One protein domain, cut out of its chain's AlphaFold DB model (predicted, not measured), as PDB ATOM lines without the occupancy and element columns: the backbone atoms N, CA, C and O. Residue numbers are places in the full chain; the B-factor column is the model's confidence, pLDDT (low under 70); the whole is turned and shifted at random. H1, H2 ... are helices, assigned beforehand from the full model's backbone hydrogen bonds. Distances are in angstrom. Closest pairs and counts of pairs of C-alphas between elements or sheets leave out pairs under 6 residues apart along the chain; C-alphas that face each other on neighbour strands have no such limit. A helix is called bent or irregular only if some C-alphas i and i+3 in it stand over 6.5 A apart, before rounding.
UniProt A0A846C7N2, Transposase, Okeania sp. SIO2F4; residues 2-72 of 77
ATOM      1  N   LEU A   2     -47.894  33.872 -39.641       58.72
ATOM      2  CA  LEU A   2     -46.815  34.072 -38.645       58.72
ATOM      3  C   LEU A   2     -46.218  32.789 -38.018       58.72
ATOM      4  O   LEU A   2     -45.047  32.784 -37.648       58.72
ATOM      5  N   LYS A   3     -46.974  31.682 -37.940       58.88
ATOM      6  CA  LYS A   3     -46.470  30.408 -37.390       58.88
ATOM      7  C   LYS A   3     -45.434  29.712 -38.285       58.88
ATOM      8  O   LYS A   3     -44.566  29.027 -37.760       58.88
ATOM      9  N   LEU A   4     -45.485  29.906 -39.608       60.94
ATOM     10  CA  LEU A   4     -44.562  29.241 -40.535       60.94
ATOM     11  C   LEU A   4     -43.131  29.778 -40.360       60.94
ATOM     12  O   LEU A   4     -42.206  28.993 -40.199       60.94
ATOM     13  N   ASN A   5     -42.973  31.106 -40.273       61.91
ATOM     14  CA  ASN A   5     -41.673  31.772 -40.106       61.91
ATOM     15  C   ASN A   5     -40.944  31.385 -38.811       61.91
ATOM     16  O   ASN A   5     -39.718  31.292 -38.803       61.91
ATOM     17  N   GLN A   6     -41.668  31.128 -37.717       61.72
ATOM     18  CA  GLN A   6     -41.036  30.636 -36.491       61.72
ATOM     19  C   GLN A   6     -40.499  29.210 -36.645       61.72
ATOM     20  O   GLN A   6     -39.411  28.923 -36.152       61.72
ATOM     21  N   VAL A   7     -41.216  28.344 -37.367       63.78
ATOM     22  CA  VAL A   7     -40.782  26.967 -37.642       63.78
ATOM     23  C   VAL A   7     -39.528  26.960 -38.517       63.78
ATOM     24  O   VAL A   7     -38.560  26.296 -38.160       63.78
ATOM     25  N   VAL A   8     -39.473  27.754 -39.595       66.56
ATOM     26  CA  VAL A   8     -38.268  27.823 -40.452       66.56
ATOM     27  C   VAL A   8     -37.040  28.280 -39.648       66.56
ATOM     28  O   VAL A   8     -35.976  27.669 -39.715       66.56
ATOM     29  N   ASN A   9     -37.221  29.274 -38.774       69.88
ATOM     30  CA  ASN A   9     -36.172  29.814 -37.907       69.88
ATOM     31  C   ASN A   9     -35.646  28.786 -36.876       69.88
ATOM     32  O   ASN A   9     -34.454  28.766 -36.556       69.88
ATOM     33  N   LEU A  10     -36.516  27.896 -36.379       71.06
ATOM     34  CA  LEU A  10     -36.141  26.806 -35.467       71.06
ATOM     35  C   LEU A  10     -35.231  25.763 -36.131       71.06
ATOM     36  O   LEU A  10     -34.400  25.181 -35.440       71.06
ATOM     37  N   TYR A  11     -35.336  25.557 -37.447       75.81
ATOM     38  CA  TYR A  11     -34.497  24.606 -38.187       75.81
ATOM     39  C   TYR A  11     -33.262  25.250 -38.821       75.81
ATOM     40  O   TYR A  11     -32.193  24.641 -38.846       75.81
ATOM     41  N   GLU A  12     -33.354  26.486 -39.307       83.56
ATOM     42  CA  GLU A  12     -32.226  27.163 -39.958       83.56
ATOM     43  C   GLU A  12     -31.093  27.494 -38.982       83.56
ATOM     44  O   GLU A  12     -29.919  27.254 -39.279       83.56
ATOM     45  N   LYS A  13     -31.424  27.961 -37.773       81.06
ATOM     46  CA  LYS A  13     -30.436  28.271 -36.727       81.06
ATOM     47  C   LYS A  13     -29.536  27.079 -36.355       81.06
ATOM     48  O   LYS A  13     -28.314  27.254 -36.357       81.06
ATOM     49  N   PRO A  14     -30.059  25.881 -36.024       84.50
ATOM     50  CA  PRO A  14     -29.218  24.720 -35.736       84.50
ATOM     51  C   PRO A  14     -28.490  24.197 -36.978       84.50
ATOM     52  O   PRO A  14     -27.326  23.822 -36.859       84.50
ATOM     53  N   ARG A  15     -29.100  24.246 -38.173       86.69
ATOM     54  CA  ARG A  15     -28.422  23.858 -39.427       86.69
ATOM     55  C   ARG A  15     -27.168  24.690 -39.679       86.69
ATOM     56  O   ARG A  15     -26.116  24.129 -39.972       86.69
ATOM     57  N   LEU A  16     -27.251  26.009 -39.494       87.75
ATOM     58  CA  LEU A  16     -26.098  26.902 -39.629       87.75
ATOM     59  C   LEU A  16     -25.026  26.628 -38.565       87.75
ATOM     60  O   LEU A  16     -23.836  26.680 -38.871       87.75
ATOM     61  N   LYS A  17     -25.417  26.303 -37.326       89.31
ATOM     62  CA  LYS A  17     -24.464  25.909 -36.270       89.31
ATOM     63  C   LYS A  17     -23.727  24.612 -36.621       89.31
ATOM     64  O   LYS A  17     -22.507  24.566 -36.491       89.31
ATOM     65  N   ILE A  18     -24.446  23.599 -37.106       90.06
ATOM     66  CA  ILE A  18     -23.871  22.321 -37.551       90.06
ATOM     67  C   ILE A  18     -22.921  22.542 -38.734       90.06
ATOM     68  O   ILE A  18     -21.795  22.049 -38.719       90.06
ATOM     69  N   ALA A  19     -23.322  23.348 -39.720       90.62
ATOM     70  CA  ALA A  19     -22.471  23.681 -40.861       90.62
ATOM     71  C   ALA A  19     -21.160  24.364 -40.430       90.62
ATOM     72  O   ALA A  19     -20.085  23.975 -40.883       90.62
ATOM     73  N   LYS A  20     -21.231  25.324 -39.496       92.25
ATOM     74  CA  LYS A  20     -20.042  25.979 -38.923       92.25
ATOM     75  C   LYS A  20     -19.136  24.996 -38.180       92.25
ATOM     76  O   LYS A  20     -17.917  25.092 -38.291       92.25
ATOM     77  N   LEU A  21     -19.714  24.045 -37.445       90.44
ATOM     78  CA  LEU A  21     -18.945  23.011 -36.755       90.44
ATOM     79  C   LEU A  21     -18.225  22.091 -37.749       90.44
ATOM     80  O   LEU A  21     -17.034  21.840 -37.584       90.44
ATOM     81  N   HIS A  22     -18.907  21.636 -38.803       88.06
ATOM     82  CA  HIS A  22     -18.280  20.821 -39.845       88.06
ATOM     83  C   HIS A  22     -17.169  21.566 -40.584       88.06
ATOM     84  O   HIS A  22     -16.130  20.964 -40.853       88.06
ATOM     85  N   ALA A  23     -17.353  22.860 -40.862       91.12
ATOM     86  CA  ALA A  23     -16.306  23.700 -41.439       91.12
ATOM     87  C   ALA A  23     -15.080  23.755 -40.517       91.12
ATOM     88  O   ALA A  23     -13.985  23.394 -40.934       91.12
ATOM     89  N   LYS A  24     -15.282  24.046 -39.225       91.19
ATOM     90  CA  LYS A  24     -14.196  24.062 -38.234       91.19
ATOM     91  C   LYS A  24     -13.462  22.720 -38.149       91.19
ATOM     92  O   LYS A  24     -12.237  22.690 -38.099       91.19
ATOM     93  N   ILE A  25     -14.197  21.606 -38.135       86.56
ATOM     94  CA  ILE A  25     -13.603  20.262 -38.118       86.56
ATOM     95  C   ILE A  25     -12.781  20.029 -39.391       86.56
ATOM     96  O   ILE A  25     -11.671  19.513 -39.309       86.56
ATOM     97  N   LYS A  26     -13.292  20.419 -40.564       87.00
ATOM     98  CA  LYS A  26     -12.568  20.300 -41.836       87.00
ATOM     99  C   LYS A  26     -11.267  21.107 -41.825       87.00
ATOM    100  O   LYS A  26     -10.237  20.583 -42.250       87.00
ATOM    101  N   ASP A  27     -11.304  22.328 -41.305       89.81
ATOM    102  CA  ASP A  27     -10.131  23.202 -41.247       89.81
ATOM    103  C   ASP A  27      -9.059  22.619 -40.316       89.81
ATOM    104  O   ASP A  27      -7.904  22.496 -40.716       89.81
ATOM    105  N   ILE A  28      -9.453  22.130 -39.132       87.62
ATOM    106  CA  ILE A  28      -8.544  21.444 -38.193       87.62
ATOM    107  C   ILE A  28      -7.907  20.207 -38.836       87.62
ATOM    108  O   ILE A  28      -6.709  19.973 -38.690       87.62
ATOM    109  N   ARG A  29      -8.695  19.406 -39.563       85.06
ATOM    110  CA  ARG A  29      -8.191  18.208 -40.253       85.06
ATOM    111  C   ARG A  29      -7.158  18.558 -41.317       85.06
ATOM    112  O   ARG A  29      -6.161  17.858 -41.454       85.06
ATOM    113  N   THR A  30      -7.403  19.634 -42.054       87.81
ATOM    114  CA  THR A  30      -6.513  20.090 -43.125       87.81
ATOM    115  C   THR A  30      -5.208  20.631 -42.542       87.81
ATOM    116  O   THR A  30      -4.133  20.229 -42.976       87.81
ATOM    117  N   ASP A  31      -5.290  21.452 -41.493       90.06
ATOM    118  CA  ASP A  31      -4.126  21.971 -40.766       90.06
ATOM    119  C   ASP A  31      -3.253  20.847 -40.179       90.06
ATOM    120  O   ASP A  31      -2.031  20.866 -40.329       90.06
ATOM    121  N   PHE A  32      -3.872  19.818 -39.591       86.88
ATOM    122  CA  PHE A  32      -3.148  18.649 -39.086       86.88
ATOM    123  C   PHE A  32      -2.377  17.916 -40.191       86.88
ATOM    124  O   PHE A  32      -1.202  17.605 -40.007       86.88
ATOM    125  N   LEU A  33      -3.008  17.667 -41.347       86.81
ATOM    126  CA  LEU A  33      -2.349  16.996 -42.473       86.81
ATOM    127  C   LEU A  33      -1.173  17.816 -43.013       86.81
ATOM    128  O   LEU A  33      -0.119  17.251 -43.300       86.81
ATOM    129  N   HIS A  34      -1.320  19.140 -43.104       91.56
ATOM    130  CA  HIS A  34      -0.231  20.012 -43.540       91.56
ATOM    131  C   HIS A  34       0.952  19.982 -42.572       91.56
ATOM    132  O   HIS A  34       2.089  19.811 -43.018       91.56
ATOM    133  N   LYS A  35       0.696  20.067 -41.263       91.25
ATOM    134  CA  LYS A  35       1.741  19.963 -40.234       91.25
ATOM    135  C   LYS A  35       2.439  18.610 -40.287       91.25
ATOM    136  O   LYS A  35       3.648  18.582 -40.468       91.25
ATOM    137  N   LEU A  36       1.675  17.515 -40.291       88.31
ATOM    138  CA  LEU A  36       2.218  16.158 -40.378       88.31
ATOM    139  C   LEU A  36       3.096  15.965 -41.619       88.31
ATOM    140  O   LEU A  36       4.185  15.414 -41.519       88.31
ATOM    141  N   SER A  37       2.639  16.427 -42.787       88.75
ATOM    142  CA  SER A  37       3.427  16.317 -44.022       88.75
ATOM    143  C   SER A  37       4.716  17.135 -43.959       88.75
ATOM    144  O   SER A  37       5.758  16.675 -44.416       88.75
ATOM    145  N   THR A  38       4.659  18.322 -43.351       93.00
ATOM    146  CA  THR A  38       5.825  19.192 -43.183       93.00
ATOM    147  C   THR A  38       6.825  18.571 -42.215       93.00
ATOM    148  O   THR A  38       8.020  18.584 -42.489       93.00
ATOM    149  N   ASP A  39       6.342  18.009 -41.109       92.06
ATOM    150  CA  ASP A  39       7.174  17.352 -40.105       92.06
ATOM    151  C   ASP A  39       7.839  16.099 -40.692       92.06
ATOM    152  O   ASP A  39       9.047  15.936 -40.563       92.06
ATOM    153  N   LEU A  40       7.094  15.285 -41.451       89.69
ATOM    154  CA  LEU A  40       7.625  14.087 -42.105       89.69
ATOM    155  C   LEU A  40       8.739  14.417 -43.113       89.69
ATOM    156  O   LEU A  40       9.763  13.745 -43.136       89.69
ATOM    157  N   VAL A  41       8.563  15.462 -43.925       91.81
ATOM    158  CA  VAL A  41       9.587  15.905 -44.892       91.81
ATOM    159  C   VAL A  41      10.800  16.527 -44.196       91.81
ATOM    160  O   VAL A  41      11.907  16.452 -44.715       91.81
ATOM    161  N   ARG A  42      10.611  17.160 -43.033       92.50
ATOM    162  CA  ARG A  42      11.716  17.741 -42.256       92.50
ATOM    163  C   ARG A  42      12.537  16.692 -41.516       92.50
ATOM    164  O   ARG A  42      13.729  16.903 -41.329       92.50
ATOM    165  N   GLU A  43      11.896  15.632 -41.037       93.12
ATOM    166  CA  GLU A  43      12.533  14.601 -40.213       93.12
ATOM    167  C   GLU A  43      13.195  13.501 -41.052       93.12
ATOM    168  O   GLU A  43      14.207  12.941 -40.633       93.12
ATOM    169  N   TYR A  44      12.657  13.204 -42.239       89.94
ATOM    170  CA  TYR A  44      13.132  12.115 -43.087       89.94
ATOM    171  C   TYR A  44      13.598  12.621 -44.456       89.94
ATOM    172  O   TYR A  44      12.807  13.149 -45.235       89.94
ATOM    173  N   ASP A  45      14.864  12.360 -44.791       81.50
ATOM    174  CA  ASP A  45      15.448  12.713 -46.096       81.50
ATOM    175  C   ASP A  45      14.890  11.869 -47.258       81.50
ATOM    176  O   ASP A  45      14.887  12.299 -48.412       81.50
ATOM    177  N   VAL A  46      14.412  10.650 -46.971       85.19
ATOM    178  CA  VAL A  46      13.836   9.728 -47.960       85.19
ATOM    179  C   VAL A  46      12.517   9.165 -47.438       85.19
ATOM    180  O   VAL A  46      12.477   8.501 -46.404       85.19
ATOM    181  N   ILE A  47      11.439   9.384 -48.194       84.69
ATOM    182  CA  ILE A  47      10.097   8.869 -47.899       84.69
ATOM    183  C   ILE A  47       9.725   7.852 -48.981       84.69
ATOM    184  O   ILE A  47       9.647   8.193 -50.160       84.69
ATOM    185  N   VAL A  48       9.468   6.605 -48.584       82.62
ATOM    186  CA  VAL A  48       8.997   5.542 -49.486       82.62
ATOM    187  C   VAL A  48       7.506   5.326 -49.260       82.62
ATOM    188  O   VAL A  48       7.067   5.093 -48.136       82.62
ATOM    189  N   LEU A  49       6.720   5.404 -50.334       80.38
ATOM    190  CA  LEU A  49       5.284   5.142 -50.302       80.38
ATOM    191  C   LEU A  49       5.009   3.738 -50.835       80.38
ATOM    192  O   LEU A  49       5.190   3.464 -52.020       80.38
ATOM    193  N   GLU A  50       4.543   2.853 -49.962       81.38
ATOM    194  CA  GLU A  50       4.075   1.529 -50.361       81.38
ATOM    195  C   GLU A  50       2.654   1.604 -50.936       81.38
ATOM    196  O   GLU A  50       1.799   2.355 -50.454       81.38
ATOM    197  N   TYR A  51       2.368   0.787 -51.955       83.06
ATOM    198  CA  TYR A  51       1.018   0.668 -52.503       83.06
ATOM    199  C   TYR A  51       0.145  -0.192 -51.577       83.06
ATOM    200  O   TYR A  51       0.003  -1.403 -51.756       83.06
ATOM    201  N   LEU A  52      -0.429   0.439 -50.554       82.69
ATOM    202  CA  LEU A  52      -1.265  -0.224 -49.556       82.69
ATOM    203  C   LEU A  52      -2.757  -0.090 -49.898       82.69
ATOM    204  O   LEU A  52      -3.268   1.010 -50.113       82.69
ATOM    205  N   ASN A  53      -3.501  -1.202 -49.889       84.81
ATOM    206  CA  ASN A  53      -4.957  -1.186 -50.079       84.81
ATOM    207  C   ASN A  53      -5.687  -0.705 -48.808       84.81
ATOM    208  O   ASN A  53      -6.317  -1.487 -48.088       84.81
ATOM    209  N   VAL A  54      -5.628   0.604 -48.552       81.88
ATOM    210  CA  VAL A  54      -6.241   1.250 -47.378       81.88
ATOM    211  C   VAL A  54      -7.754   0.992 -47.310       81.88
ATOM    212  O   VAL A  54      -8.293   0.736 -46.234       81.88
ATOM    213  N   SER A  55      -8.438   0.973 -48.460       83.81
ATOM    214  CA  SER A  55      -9.878   0.673 -48.546       83.81
ATOM    215  C   SER A  55     -10.200  -0.739 -48.043       83.81
ATOM    216  O   SER A  55     -11.148  -0.939 -47.281       83.81
ATOM    217  N   GLY A  56      -9.374  -1.724 -48.409       86.50
ATOM    218  CA  GLY A  56      -9.484  -3.095 -47.912       86.50
ATOM    219  C   GLY A  56      -9.239  -3.200 -46.405       86.50
ATOM    220  O   GLY A  56      -9.962  -3.912 -45.709       86.50
ATOM    221  N   MET A  57      -8.282  -2.437 -45.876       85.56
ATOM    222  CA  MET A  57      -7.988  -2.422 -44.438       85.56
ATOM    223  C   MET A  57      -9.104  -1.774 -43.611       85.56
ATOM    224  O   MET A  57      -9.390  -2.238 -42.508       85.56
ATOM    225  N   PHE A  58      -9.792  -0.770 -44.162       83.56
ATOM    226  CA  PHE A  58     -10.959  -0.151 -43.524       83.56
ATOM    227  C   PHE A  58     -12.166  -1.099 -43.434       83.56
ATOM    228  O   PHE A  58     -13.006  -0.959 -42.547       83.56
ATOM    229  N   LYS A  59     -12.249  -2.105 -44.318       86.50
ATOM    230  CA  LYS A  59     -13.275  -3.163 -44.257       86.50
ATOM    231  C   LYS A  59     -12.963  -4.222 -43.196       86.50
ATOM    232  O   LYS A  59     -13.863  -4.930 -42.746       86.50
ATOM    233  N   ASN A  60     -11.707  -4.335 -42.764       89.38
ATOM    234  CA  ASN A  60     -11.316  -5.258 -41.705       89.38
ATOM    235  C   ASN A  60     -11.639  -4.655 -40.329       89.38
ATOM    236  O   ASN A  60     -10.952  -3.748 -39.866       89.38
ATOM    237  N   ARG A  61     -12.641  -5.206 -39.626       84.38
ATOM    238  CA  ARG A  61     -13.094  -4.698 -38.312       84.38
ATOM    239  C   ARG A  61     -11.982  -4.597 -37.259       84.38
ATOM    240  O   ARG A  61     -12.085  -3.751 -36.376       84.38
ATOM    241  N   LYS A  62     -10.939  -5.436 -37.334       86.31
ATOM    242  CA  LYS A  62      -9.814  -5.410 -36.382       86.31
ATOM    243  C   LYS A  62      -8.855  -4.245 -36.646       86.31
ATOM    244  O   LYS A  62      -8.304  -3.697 -35.700       86.31
ATOM    245  N   LEU A  63      -8.675  -3.862 -37.913       85.00
ATOM    246  CA  LEU A  63      -7.717  -2.832 -38.333       85.00
ATOM    247  C   LEU A  63      -8.365  -1.455 -38.507       85.00
ATOM    248  O   LEU A  63      -7.731  -0.442 -38.227       85.00
ATOM    249  N   ALA A  64      -9.639  -1.409 -38.901       86.06
ATOM    250  CA  ALA A  64     -10.365  -0.175 -39.190       86.06
ATOM    251  C   ALA A  64     -10.320   0.834 -38.034       86.06
ATOM    252  O   ALA A  64     -10.113   2.023 -38.259       86.06
ATOM    253  N   LYS A  65     -10.460   0.356 -36.788       82.94
ATOM    254  CA  LYS A  65     -10.406   1.217 -35.601       82.94
ATOM    255  C   LYS A  65      -9.024   1.837 -35.409       82.94
ATOM    256  O   LYS A  65      -8.931   3.047 -35.272       82.94
ATOM    257  N   ALA A  66      -7.965   1.031 -35.463       84.62
ATOM    258  CA  ALA A  66      -6.598   1.521 -35.298       84.62
ATOM    259  C   ALA A  66      -6.223   2.539 -36.389       84.62
ATOM    260  O   ALA A  66      -5.641   3.577 -36.093       84.62
ATOM    261  N   ILE A  67      -6.615   2.282 -37.639       82.56
ATOM    262  CA  ILE A  67      -6.367   3.193 -38.767       82.56
ATOM    263  C   ILE A  67      -7.144   4.504 -38.590       82.56
ATOM    264  O   ILE A  67      -6.586   5.585 -38.779       82.56
ATOM    265  N   SER A  68      -8.412   4.422 -38.176       79.81
ATOM    266  CA  SER A  68      -9.233   5.598 -37.881       79.81
ATOM    267  C   SER A  68      -8.671   6.419 -36.715       79.81
ATOM    268  O   SER A  68      -8.673   7.647 -36.781       79.81
ATOM    269  N   ASP A  69      -8.168   5.761 -35.669       75.62
ATOM    270  CA  ASP A  69      -7.580   6.415 -34.496       75.62
ATOM    271  C   ASP A  69      -6.253   7.123 -34.847       75.62
ATOM    272  O   ASP A  69      -5.960   8.188 -34.305       75.62
ATOM    273  N   ILE A  70      -5.462   6.582 -35.785       72.06
ATOM    274  CA  ILE A  70      -4.223   7.220 -36.276       72.06
ATOM    275  C   ILE A  70      -4.541   8.462 -37.111       72.06
ATOM    276  O   ILE A  70      -3.906   9.501 -36.932       72.06
ATOM    277  N   GLN A  71      -5.545   8.380 -37.990       66.00
ATOM    278  CA  GLN A  71      -5.974   9.529 -38.789       66.00
ATOM    279  C   GLN A  71      -6.597  10.638 -37.922       66.00
ATOM    280  O   GLN A  71      -6.539  11.813 -38.283       66.00
ATOM    281  N   TYR A  72      -7.164  10.273 -36.766       60.78
ATOM    282  CA  TYR A  72      -7.864  11.177 -35.857       60.78
ATOM    283  C   TYR A  72      -7.502  10.900 -34.392       60.78
ATOM    284  O   TYR A  72      -8.338  10.466 -33.600       60.78
TER     285      TYR A  72
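What this domain is: This is residues 2 to 72 of the 77 residues of the protein "Transposase" of Okeania sp. SIO2F4 (UniProt A0A846C7N2). One long, nearly straight helix, H1, makes the length of the domain; beyond its last residue the backbone folds back through a stretched link, residues 44 to 53, to a small corner of two short helices, H2 and H3. The result is an open hook: H3 points back toward H1 without touching it, and residues 2 to 28 of H1 stick out free. The printed part has 71 residues with three named helices, in the order H1, H2, H3, and no named strand; the class is all helix. The whole is extended, with a radius of gyration of the C-alphas of 20.1 A and spans of 66 by 32 by 16 A.

How they stand to each other: H1, residues 2 to 43, touches no helix. It is apart from H2, residues 54 to 59, and from H3, residues 61 to 71. H2 and H3 touch only at the corner by their tight link of one residue, Asn 60. Their closest C-alphas, those of Phe 58 and Ala 64, are 4.4 A apart. Their lines stand at a steep tilt of 48 degrees, opposite ways. In H2 every O i to N i+4 pair is within hydrogen-bond range; in H1 36 of 38 are, and in H3 5 of 7.

Where its parts are: H1 begins with C-alpha 2 at (-46.815, 34.072, -38.645) and ends with C-alpha 43 at (12.533, 14.601, -40.213), 62.5 A away. H1 is neither bent nor irregular, but only just: C-alphas 10 and 13 are 6.0 A apart. H2 measures 8.9 A from C-alpha 54 to C-alpha 59. H3 measures 15.9 A and ends with C-alpha 71 at (-5.974, 9.529, -38.789). It is irregular, but only just: C-alphas 62 and 65 are 6.7 A apart.

The domain as a whole: The two C-alphas farthest apart, those of Leu 2 and Asp 45, are 66.2 A apart. The printed part has no cut. The link from H1 to H2, ten residues, is short, and residues 34 to 53 stand free. The mean pLDDT of the printed part is 82.7; residues 2 to 9 and 71 to 72 are under 70.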